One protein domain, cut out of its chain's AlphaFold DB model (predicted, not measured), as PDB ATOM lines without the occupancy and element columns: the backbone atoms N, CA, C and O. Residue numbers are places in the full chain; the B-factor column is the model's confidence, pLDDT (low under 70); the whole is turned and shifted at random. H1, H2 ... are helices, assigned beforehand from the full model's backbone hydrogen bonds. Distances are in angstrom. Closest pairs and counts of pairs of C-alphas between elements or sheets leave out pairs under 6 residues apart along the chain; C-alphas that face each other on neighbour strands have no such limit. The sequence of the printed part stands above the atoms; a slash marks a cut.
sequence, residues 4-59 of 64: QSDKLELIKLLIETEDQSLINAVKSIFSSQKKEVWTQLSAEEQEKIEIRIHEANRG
ATOM      1  N   GLN A   4     -19.225  54.084 -28.670       89.88
ATOM      2  CA  GLN A   4     -18.017  53.425 -29.175       89.88
ATOM      3  C   GLN A   4     -17.780  52.093 -28.466       89.88
ATOM      4  O   GLN A   4     -17.422  51.108 -29.112       89.88
ATOM      5  N   SER A   5     -18.045  52.051 -27.163       91.56
ATOM      6  CA  SER A   5     -18.005  50.833 -26.354       91.56
ATOM      7  C   SER A   5     -19.013  49.802 -26.869       91.56
ATOM      8  O   SER A   5     -18.640  48.657 -27.123       91.56
ATOM      9  N   ASP A   6     -20.240  50.236 -27.166       91.00
ATOM     10  CA  ASP A   6     -21.302  49.359 -27.679       91.00
ATOM     11  C   ASP A   6     -20.952  48.764 -29.059       91.00
ATOM     12  O   ASP A   6     -21.219  47.595 -29.344       91.00
ATOM     13  N   LYS A   7     -20.292  49.544 -29.930       87.88
ATOM     14  CA  LYS A   7     -19.817  49.060 -31.238       87.88
ATOM     15  C   LYS A   7     -18.744  47.984 -31.103       87.88
ATOM     16  O   LYS A   7     -18.762  47.013 -31.856       87.88
ATOM     17  N   LEU A   8     -17.801  48.160 -30.177       93.50
ATOM     18  CA  LEU A   8     -16.728  47.190 -29.946       93.50
ATOM     19  C   LEU A   8     -17.277  45.860 -29.423       93.50
ATOM     20  O   LEU A   8     -16.796  44.803 -29.828       93.50
ATOM     21  N   GLU A   9     -18.292  45.909 -28.565       93.00
ATOM     22  CA  GLU A   9     -18.973  44.717 -28.059       93.00
ATOM     23  C   GLU A   9     -19.682  43.950 -29.184       93.00
ATOM     24  O   GLU A   9     -19.483  42.744 -29.335       93.00
ATOM     25  N   LEU A  10     -20.395  44.659 -30.062       92.31
ATOM     26  CA  LEU A  10     -21.016  44.083 -31.260       92.31
ATOM     27  C   LEU A  10     -19.998  43.421 -32.199       92.31
ATOM     28  O   LEU A  10     -20.253  42.334 -32.714       92.31
ATOM     29  N   ILE A  11     -18.834  44.041 -32.411       92.00
ATOM     30  CA  ILE A  11     -17.767  43.463 -33.244       92.00
ATOM     31  C   ILE A  11     -17.232  42.166 -32.626       92.00
ATOM     32  O   ILE A  11     -17.034  41.197 -33.354       92.00
ATOM     33  N   LYS A  12     -17.026  42.120 -31.302       94.06
ATOM     34  CA  LYS A  12     -16.569  40.899 -30.615       94.06
ATOM     35  C   LYS A  12     -17.561  39.752 -30.784       94.06
ATOM     36  O   LYS A  12     -17.158  38.676 -31.213       94.06
ATOM     37  N   LEU A  13     -18.849  40.011 -30.552       94.44
ATOM     38  CA  LEU A  13     -19.906  39.010 -30.734       94.44
ATOM     39  C   LEU A  13     -19.937  38.462 -32.167       94.44
ATOM     40  O   LEU A  13     -20.114  37.263 -32.368       94.44
ATOM     41  N   LEU A  14     -19.725  39.318 -33.171       92.06
ATOM     42  CA  LEU A  14     -19.677  38.897 -34.572       92.06
ATOM     43  C   LEU A  14     -18.456  38.032 -34.906       92.06
ATOM     44  O   LEU A  14     -18.581  37.138 -35.737       92.06
ATOM     45  N   ILE A  15     -17.299  38.288 -34.289       91.38
ATOM     46  CA  ILE A  15     -16.077  37.490 -34.490       91.38
ATOM     47  C   ILE A  15     -16.227  36.094 -33.871       91.38
ATOM     48  O   ILE A  15     -15.756  35.120 -34.448       91.38
ATOM     49  N   GLU A  16     -16.878  36.000 -32.712       95.06
ATOM     50  CA  GLU A  16     -17.072  34.745 -31.973       95.06
ATOM     51  C   GLU A  16     -18.232  33.890 -32.516       95.06
ATOM     52  O   GLU A  16     -18.343  32.710 -32.189       95.06
ATOM     53  N   THR A  17     -19.112  34.465 -33.341       93.44
ATOM     54  CA  THR A  17     -20.270  33.756 -33.898       93.44
ATOM     55  C   THR A  17     -19.860  32.878 -35.080       93.44
ATOM     56  O   THR A  17     -19.449  33.382 -36.121       93.44
ATOM     57  N   GLU A  18     -20.080  31.568 -34.971       94.56
ATOM     58  CA  GLU A  18     -19.901  30.618 -36.085       94.56
ATOM     59  C   GLU A  18     -21.212  30.307 -36.837       94.56
ATOM     60  O   GLU A  18     -21.194  29.719 -37.919       94.56
ATOM     61  N   ASP A  19     -22.369  30.719 -36.302       96.56
ATOM     62  CA  ASP A  19     -23.666  30.524 -36.959       96.56
ATOM     63  C   ASP A  19     -23.825  31.465 -38.165       96.56
ATOM     64  O   ASP A  19     -24.125  32.661 -38.055       96.56
ATOM     65  N   GLN A  20     -23.676  30.884 -39.355       92.19
ATOM     66  CA  GLN A  20     -23.807  31.584 -40.627       92.19
ATOM     67  C   GLN A  20     -25.190  32.223 -40.835       92.19
ATOM     68  O   GLN A  20     -25.288  33.275 -41.476       92.19
ATOM     69  N   SER A  21     -26.258  31.617 -40.309       94.12
ATOM     70  CA  SER A  21     -27.627  32.133 -40.436       94.12
ATOM     71  C   SER A  21     -27.799  33.408 -39.619       94.12
ATOM     72  O   SER A  21     -28.371  34.383 -40.112       94.12
ATOM     73  N   LEU A  22     -27.229  33.436 -38.412       93.06
ATOM     74  CA  LEU A  22     -27.231  34.615 -37.551       93.06
ATOM     75  C   LEU A  22     -26.425  35.766 -38.172       93.06
ATOM     76  O   LEU A  22     -26.924  36.891 -38.260       93.06
ATOM     77  N   ILE A  23     -25.228  35.485 -38.704       94.50
ATOM     78  CA  ILE A  23     -24.420  36.487 -39.421       94.50
ATOM     79  C   ILE A  23     -25.194  37.071 -40.612       94.50
ATOM     80  O   ILE A  23     -25.170  38.283 -40.844       94.50
ATOM     81  N   ASN A  24     -25.900  36.231 -41.372       92.50
ATOM     82  CA  ASN A  24     -26.684  36.678 -42.524       92.50
ATOM     83  C   ASN A  24     -27.877  37.554 -42.117       92.50
ATOM     84  O   ASN A  24     -28.144  38.558 -42.781       92.50
ATOM     85  N   ALA A  25     -28.556  37.231 -41.014       91.81
ATOM     86  CA  ALA A  25     -29.632  38.058 -40.475       91.81
ATOM     87  C   ALA A  25     -29.122  39.449 -40.063       91.81
ATOM     88  O   ALA A  25     -29.701  40.461 -40.461       91.81
ATOM     89  N   VAL A  26     -27.986  39.517 -39.358       90.00
ATOM     90  CA  VAL A  26     -27.363  40.792 -38.966       90.00
ATOM     91  C   VAL A  26     -26.954  41.612 -40.194       90.00
ATOM     92  O   VAL A  26     -27.268  42.800 -40.278       90.00
ATOM     93  N   LYS A  27     -26.333  40.986 -41.204       87.06
ATOM     94  CA  LYS A  27     -26.016  41.647 -42.484       87.06
ATOM     95  C   LYS A  27     -27.260  42.204 -43.175       87.06
ATOM     96  O   LYS A  27     -27.194  43.293 -43.747       87.06
ATOM     97  N   SER A  28     -28.380  41.484 -43.121       87.56
ATOM     98  CA  SER A  28     -29.649  41.928 -43.700       87.56
ATOM     99  C   SER A  28     -30.156  43.207 -43.034       87.56
ATOM    100  O   SER A  28     -30.514  44.133 -43.747       87.56
ATOM    101  N   ILE A  29     -30.076  43.318 -41.703       85.50
ATOM    102  CA  ILE A  29     -30.493  44.514 -40.944       85.50
ATOM    103  C   ILE A  29     -29.686  45.757 -41.358       85.50
ATOM    104  O   ILE A  29     -30.245  46.830 -41.587       85.50
ATOM    105  N   PHE A  30     -28.366  45.620 -41.512       80.56
ATOM    106  CA  PHE A  30     -27.523  46.724 -41.993       80.56
ATOM    107  C   PHE A  30     -27.759  47.051 -43.477       80.56
ATOM    108  O   PHE A  30     -27.567  48.190 -43.905       80.56
ATOM    109  N   SER A  31     -28.181  46.066 -44.272       76.00
ATOM    110  CA  SER A  31     -28.446  46.230 -45.706       76.00
ATOM    111  C   SER A  31     -29.847  46.780 -45.993       76.00
ATOM    112  O   SER A  31     -30.022  47.527 -46.956       76.00
ATOM    113  N   SER A  32     -30.842  46.454 -45.166       67.56
ATOM    114  CA  SER A  32     -32.216  46.942 -45.295       67.56
ATOM    115  C   SER A  32     -32.294  48.451 -45.086       67.56
ATOM    116  O   SER A  32     -33.005  49.108 -45.838       67.56
ATOM    117  N   GLN A  33     -31.469  49.020 -44.199       57.78
ATOM    118  CA  GLN A  33     -31.371  50.478 -44.046       57.78
ATOM    119  C   GLN A  33     -30.845  51.199 -45.301       57.78
ATOM    120  O   GLN A  33     -31.217  52.338 -45.559       57.78
ATOM    121  N   LYS A  34     -29.997  50.555 -46.119       54.00
ATOM    122  CA  LYS A  34     -29.550  51.125 -47.408       54.00
ATOM    123  C   LYS A  34     -30.574  50.936 -48.527       54.00
ATOM    124  O   LYS A  34     -30.666  51.782 -49.411       54.00
ATOM    125  N   LYS A  35     -31.325  49.830 -48.504       53.38
ATOM    126  CA  LYS A  35     -32.390  49.557 -49.479       53.38
ATOM    127  C   LYS A  35     -33.575  50.504 -49.316       53.38
ATOM    128  O   LYS A  35     -34.125  50.906 -50.335       53.38
ATOM    129  N   GLU A  36     -33.906  50.892 -48.081       57.44
ATOM    130  CA  GLU A  36     -35.004  51.823 -47.793       57.44
ATOM    131  C   GLU A  36     -34.900  53.107 -48.617       57.44
ATOM    132  O   GLU A  36     -35.875  53.466 -49.267       57.44
ATOM    133  N   VAL A  37     -33.717  53.726 -48.698       65.06
ATOM    134  CA  VAL A  37     -33.538  54.999 -49.416       65.06
ATOM    135  C   VAL A  37     -33.853  54.865 -50.907       65.06
ATOM    136  O   VAL A  37     -34.580  55.690 -51.441       65.06
ATOM    137  N   TRP A  38     -33.365  53.815 -51.580       71.38
ATOM    138  CA  TRP A  38     -33.651  53.604 -53.008       71.38
ATOM    139  C   TRP A  38     -35.123  53.252 -53.248       71.38
ATOM    140  O   TRP A  38     -35.746  53.783 -54.159       71.38
ATOM    141  N   THR A  39     -35.709  52.401 -52.401       70.81
ATOM    142  CA  THR A  39     -37.120  51.988 -52.526       70.81
ATOM    143  C   THR A  39     -38.129  53.069 -52.127       70.81
ATOM    144  O   THR A  39     -39.310  52.923 -52.427       70.81
ATOM    145  N   GLN A  40     -37.685  54.131 -51.448       77.81
ATOM    146  CA  GLN A  40     -38.496  55.301 -51.094       77.81
ATOM    147  C   GLN A  40     -38.564  56.344 -52.215       77.81
ATOM    148  O   GLN A  40     -39.438  57.206 -52.177       77.81
ATOM    149  N   LEU A  41     -37.669  56.268 -53.204       80.25
ATOM    150  CA  LEU A  41     -37.712  57.128 -54.382       80.25
ATOM    151  C   LEU A  41     -38.836  56.677 -55.315       80.25
ATOM    152  O   LEU A  41     -38.999  55.480 -55.572       80.25
ATOM    153  N   SER A  42     -39.583  57.633 -55.858       86.12
ATOM    154  CA  SER A  42     -40.534  57.381 -56.938       86.12
ATOM    155  C   SER A  42     -39.821  56.853 -58.189       86.12
ATOM    156  O   SER A  42     -38.621  57.065 -58.378       86.12
ATOM    157  N   ALA A  43     -40.561  56.185 -59.077       84.50
ATOM    158  CA  ALA A  43     -40.001  55.670 -60.330       84.50
ATOM    159  C   ALA A  43     -39.314  56.774 -61.159       84.50
ATOM    160  O   ALA A  43     -38.252  56.542 -61.725       84.50
ATOM    161  N   GLU A  44     -39.868  57.989 -61.149       87.81
ATOM    162  CA  GLU A  44     -39.309  59.148 -61.855       87.81
ATOM    163  C   GLU A  44     -37.990  59.645 -61.227       87.81
ATOM    164  O   GLU A  44     -37.082  60.088 -61.928       87.81
ATOM    165  N   GLU A  45     -37.853  59.567 -59.900       84.44
ATOM    166  CA  GLU A  45     -36.613  59.922 -59.197       84.44
ATOM    167  C   GLU A  45     -35.516  58.879 -59.418       84.44
ATOM    168  O   GLU A  45     -34.358  59.245 -59.627       84.44
ATOM    169  N   GLN A  46     -35.876  57.593 -59.424       89.81
ATOM    170  CA  GLN A  46     -34.952  56.506 -59.756       89.81
ATOM    171  C   GLN A  46     -34.451  56.644 -61.200       89.81
ATOM    172  O   GLN A  46     -33.242  56.626 -61.429       89.81
ATOM    173  N   GLU A  47     -35.357  56.888 -62.152       89.69
ATOM    174  CA  GLU A  47     -35.029  57.098 -63.567       89.69
ATOM    175  C   GLU A  47     -34.097  58.303 -63.769       89.69
ATOM    176  O   GLU A  47     -33.090  58.203 -64.472       89.69
ATOM    177  N   LYS A  48     -34.346  59.429 -63.085       87.06
ATOM    178  CA  LYS A  48     -33.449  60.600 -63.130       87.06
ATOM    179  C   LYS A  48     -32.047  60.284 -62.620       87.06
ATOM    180  O   LYS A  48     -31.069  60.753 -63.203       87.06
ATOM    181  N   ILE A  49     -31.925  59.510 -61.544       86.62
ATOM    182  CA  ILE A  49     -30.615  59.119 -61.008       86.62
ATOM    183  C   ILE A  49     -29.895  58.188 -61.987       86.62
ATOM    184  O   ILE A  49     -28.705  58.386 -62.238       86.62
ATOM    185  N   GLU A  50     -30.595  57.224 -62.585       88.38
ATOM    186  CA  GLU A  50     -30.020  56.328 -63.593       88.38
ATOM    187  C   GLU A  50     -29.535  57.087 -64.834       88.38
ATOM    188  O   GLU A  50     -28.409  56.859 -65.283       88.38
ATOM    189  N   ILE A  51     -30.326  58.045 -65.336       87.88
ATOM    190  CA  ILE A  51     -29.934  58.922 -66.448       87.88
ATOM    191  C   ILE A  51     -28.653  59.680 -66.094       87.88
ATOM    192  O   ILE A  51     -27.691  59.644 -66.856       87.88
ATOM    193  N   ARG A  52     -28.590  60.295 -64.908       81.44
ATOM    194  CA  ARG A  52     -27.425  61.076 -64.459       81.44
ATOM    195  C   ARG A  52     -26.170  60.222 -64.283       81.44
ATOM    196  O   ARG A  52     -25.076  60.667 -64.622       81.44
ATOM    197  N   ILE A  53     -26.307  58.996 -63.775       85.00
ATOM    198  CA  ILE A  53     -25.200  58.031 -63.675       85.00
ATOM    199  C   ILE A  53     -24.713  57.642 -65.072       85.00
ATOM    200  O   ILE A  53     -23.511  57.571 -65.320       85.00
ATOM    201  N   HIS A  54     -25.638  57.397 -65.996       79.75
ATOM    202  CA  HIS A  54     -25.318  57.026 -67.365       79.75
ATOM    203  C   HIS A  54     -24.663  58.179 -68.148       79.75
ATOM    204  O   HIS A  54     -23.698  57.941 -68.872       79.75
ATOM    205  N   GLU A  55     -25.112  59.422 -67.958       78.06
ATOM    206  CA  GLU A  55     -24.480  60.640 -68.490       78.06
ATOM    207  C   GLU A  55     -23.055  60.818 -67.945       78.06
ATOM    208  O   GLU A  55     -22.110  60.968 -68.720       78.06
ATOM    209  N   ALA A  56     -22.876  60.695 -66.626       73.19
ATOM    210  CA  ALA A  56     -21.564  60.794 -65.988       73.19
ATOM    211  C   ALA A  56     -20.593  59.700 -66.472       73.19
ATOM    212  O   ALA A  56     -19.419  59.974 -66.719       73.19
ATOM    213  N   ASN A  57     -21.081  58.469 -66.661       74.06
ATOM    214  CA  ASN A  57     -20.283  57.352 -67.175       74.06
ATOM    215  C   ASN A  57     -19.956  57.479 -68.670       74.06
ATOM    216  O   ASN A  57     -18.964  56.910 -69.125       74.06
ATOM    217  N   ARG A  58     -20.771  58.210 -69.440       78.06
ATOM    218  CA  ARG A  58     -20.486  58.536 -70.845       78.06
ATOM    219  C   ARG A  58     -19.437  59.637 -71.006       78.06
ATOM    220  O   ARG A  58     -18.941  59.815 -72.113       78.06
ATOM    221  N   GLY A  59     -19.057  60.322 -69.925       60.81
ATOM    222  CA  GLY A  59     -18.037  61.370 -69.947       60.81
ATOM    223  C   GLY A  59     -18.502  62.690 -70.565       60.81
ATOM    224  O   GLY A  59     -17.675  63.582 -70.743       60.81
TER     225      GLY A  59
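This is residues 4 to 59 of the 64 residues of an uncharacterized protein of Flavobacterium segetis (UniProt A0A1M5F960). Three helices are joined end to end in an open, extended zigzag with no packed core: the long, kinked H2 is the middle bar, and H1 and H3 turn off from its two ends at corners. No helix touches another. The printed part has 56 residues, 50 of them in three named helices in the order H1, H2, H3, with no named strand, and the class is all helix. The whole is extended, with a radius of gyration of the C-alphas of 17.8 A, and its outline is elongated, spanning 45 by 24 by 23 A.

Begin with H2, residues 20 to 40, the longest helix, and look near residue 34 for its kink of 39 degrees. Toward lower numbers you reach H1, residues 4 to 16, close to H2 but not clearly touching it; their closest C-alphas, those of Leu 14 and Ile 23, are 7.2 A apart. The two run opposite ways at a steep tilt of 50 degrees. Past the other end of H2 you find H3, residues 43 to 58, about perpendicular to H2 at 84 degrees. These two are also close but not clearly touching, and their closest C-alphas, those of Trp 38 and Gln 46, are 7.5 A apart. H1 and H3 are apart. Every O i to N i+4 pair is within hydrogen-bond range in H1 and H3, and 13 of 17 are in H2.

Find C-alpha 20 at (-23.807, 31.584, -40.627); from there H2 runs 29.8 A to C-alpha 40. H1 begins at C-alpha 4, (-18.017, 53.425, -29.175), and is 18.9 A long. H3 is 22.4 A long and ends at C-alpha 58, (-20.486, 58.536, -70.845).

The two C-alphas farthest apart, those of Glu 16 and Gly 59, are 46.4 A apart. The printed part has no cut, and both links are tight. The mean pLDDT of the printed part is 83.7; look for values under 70 at residues 32 to 37 and residue 59.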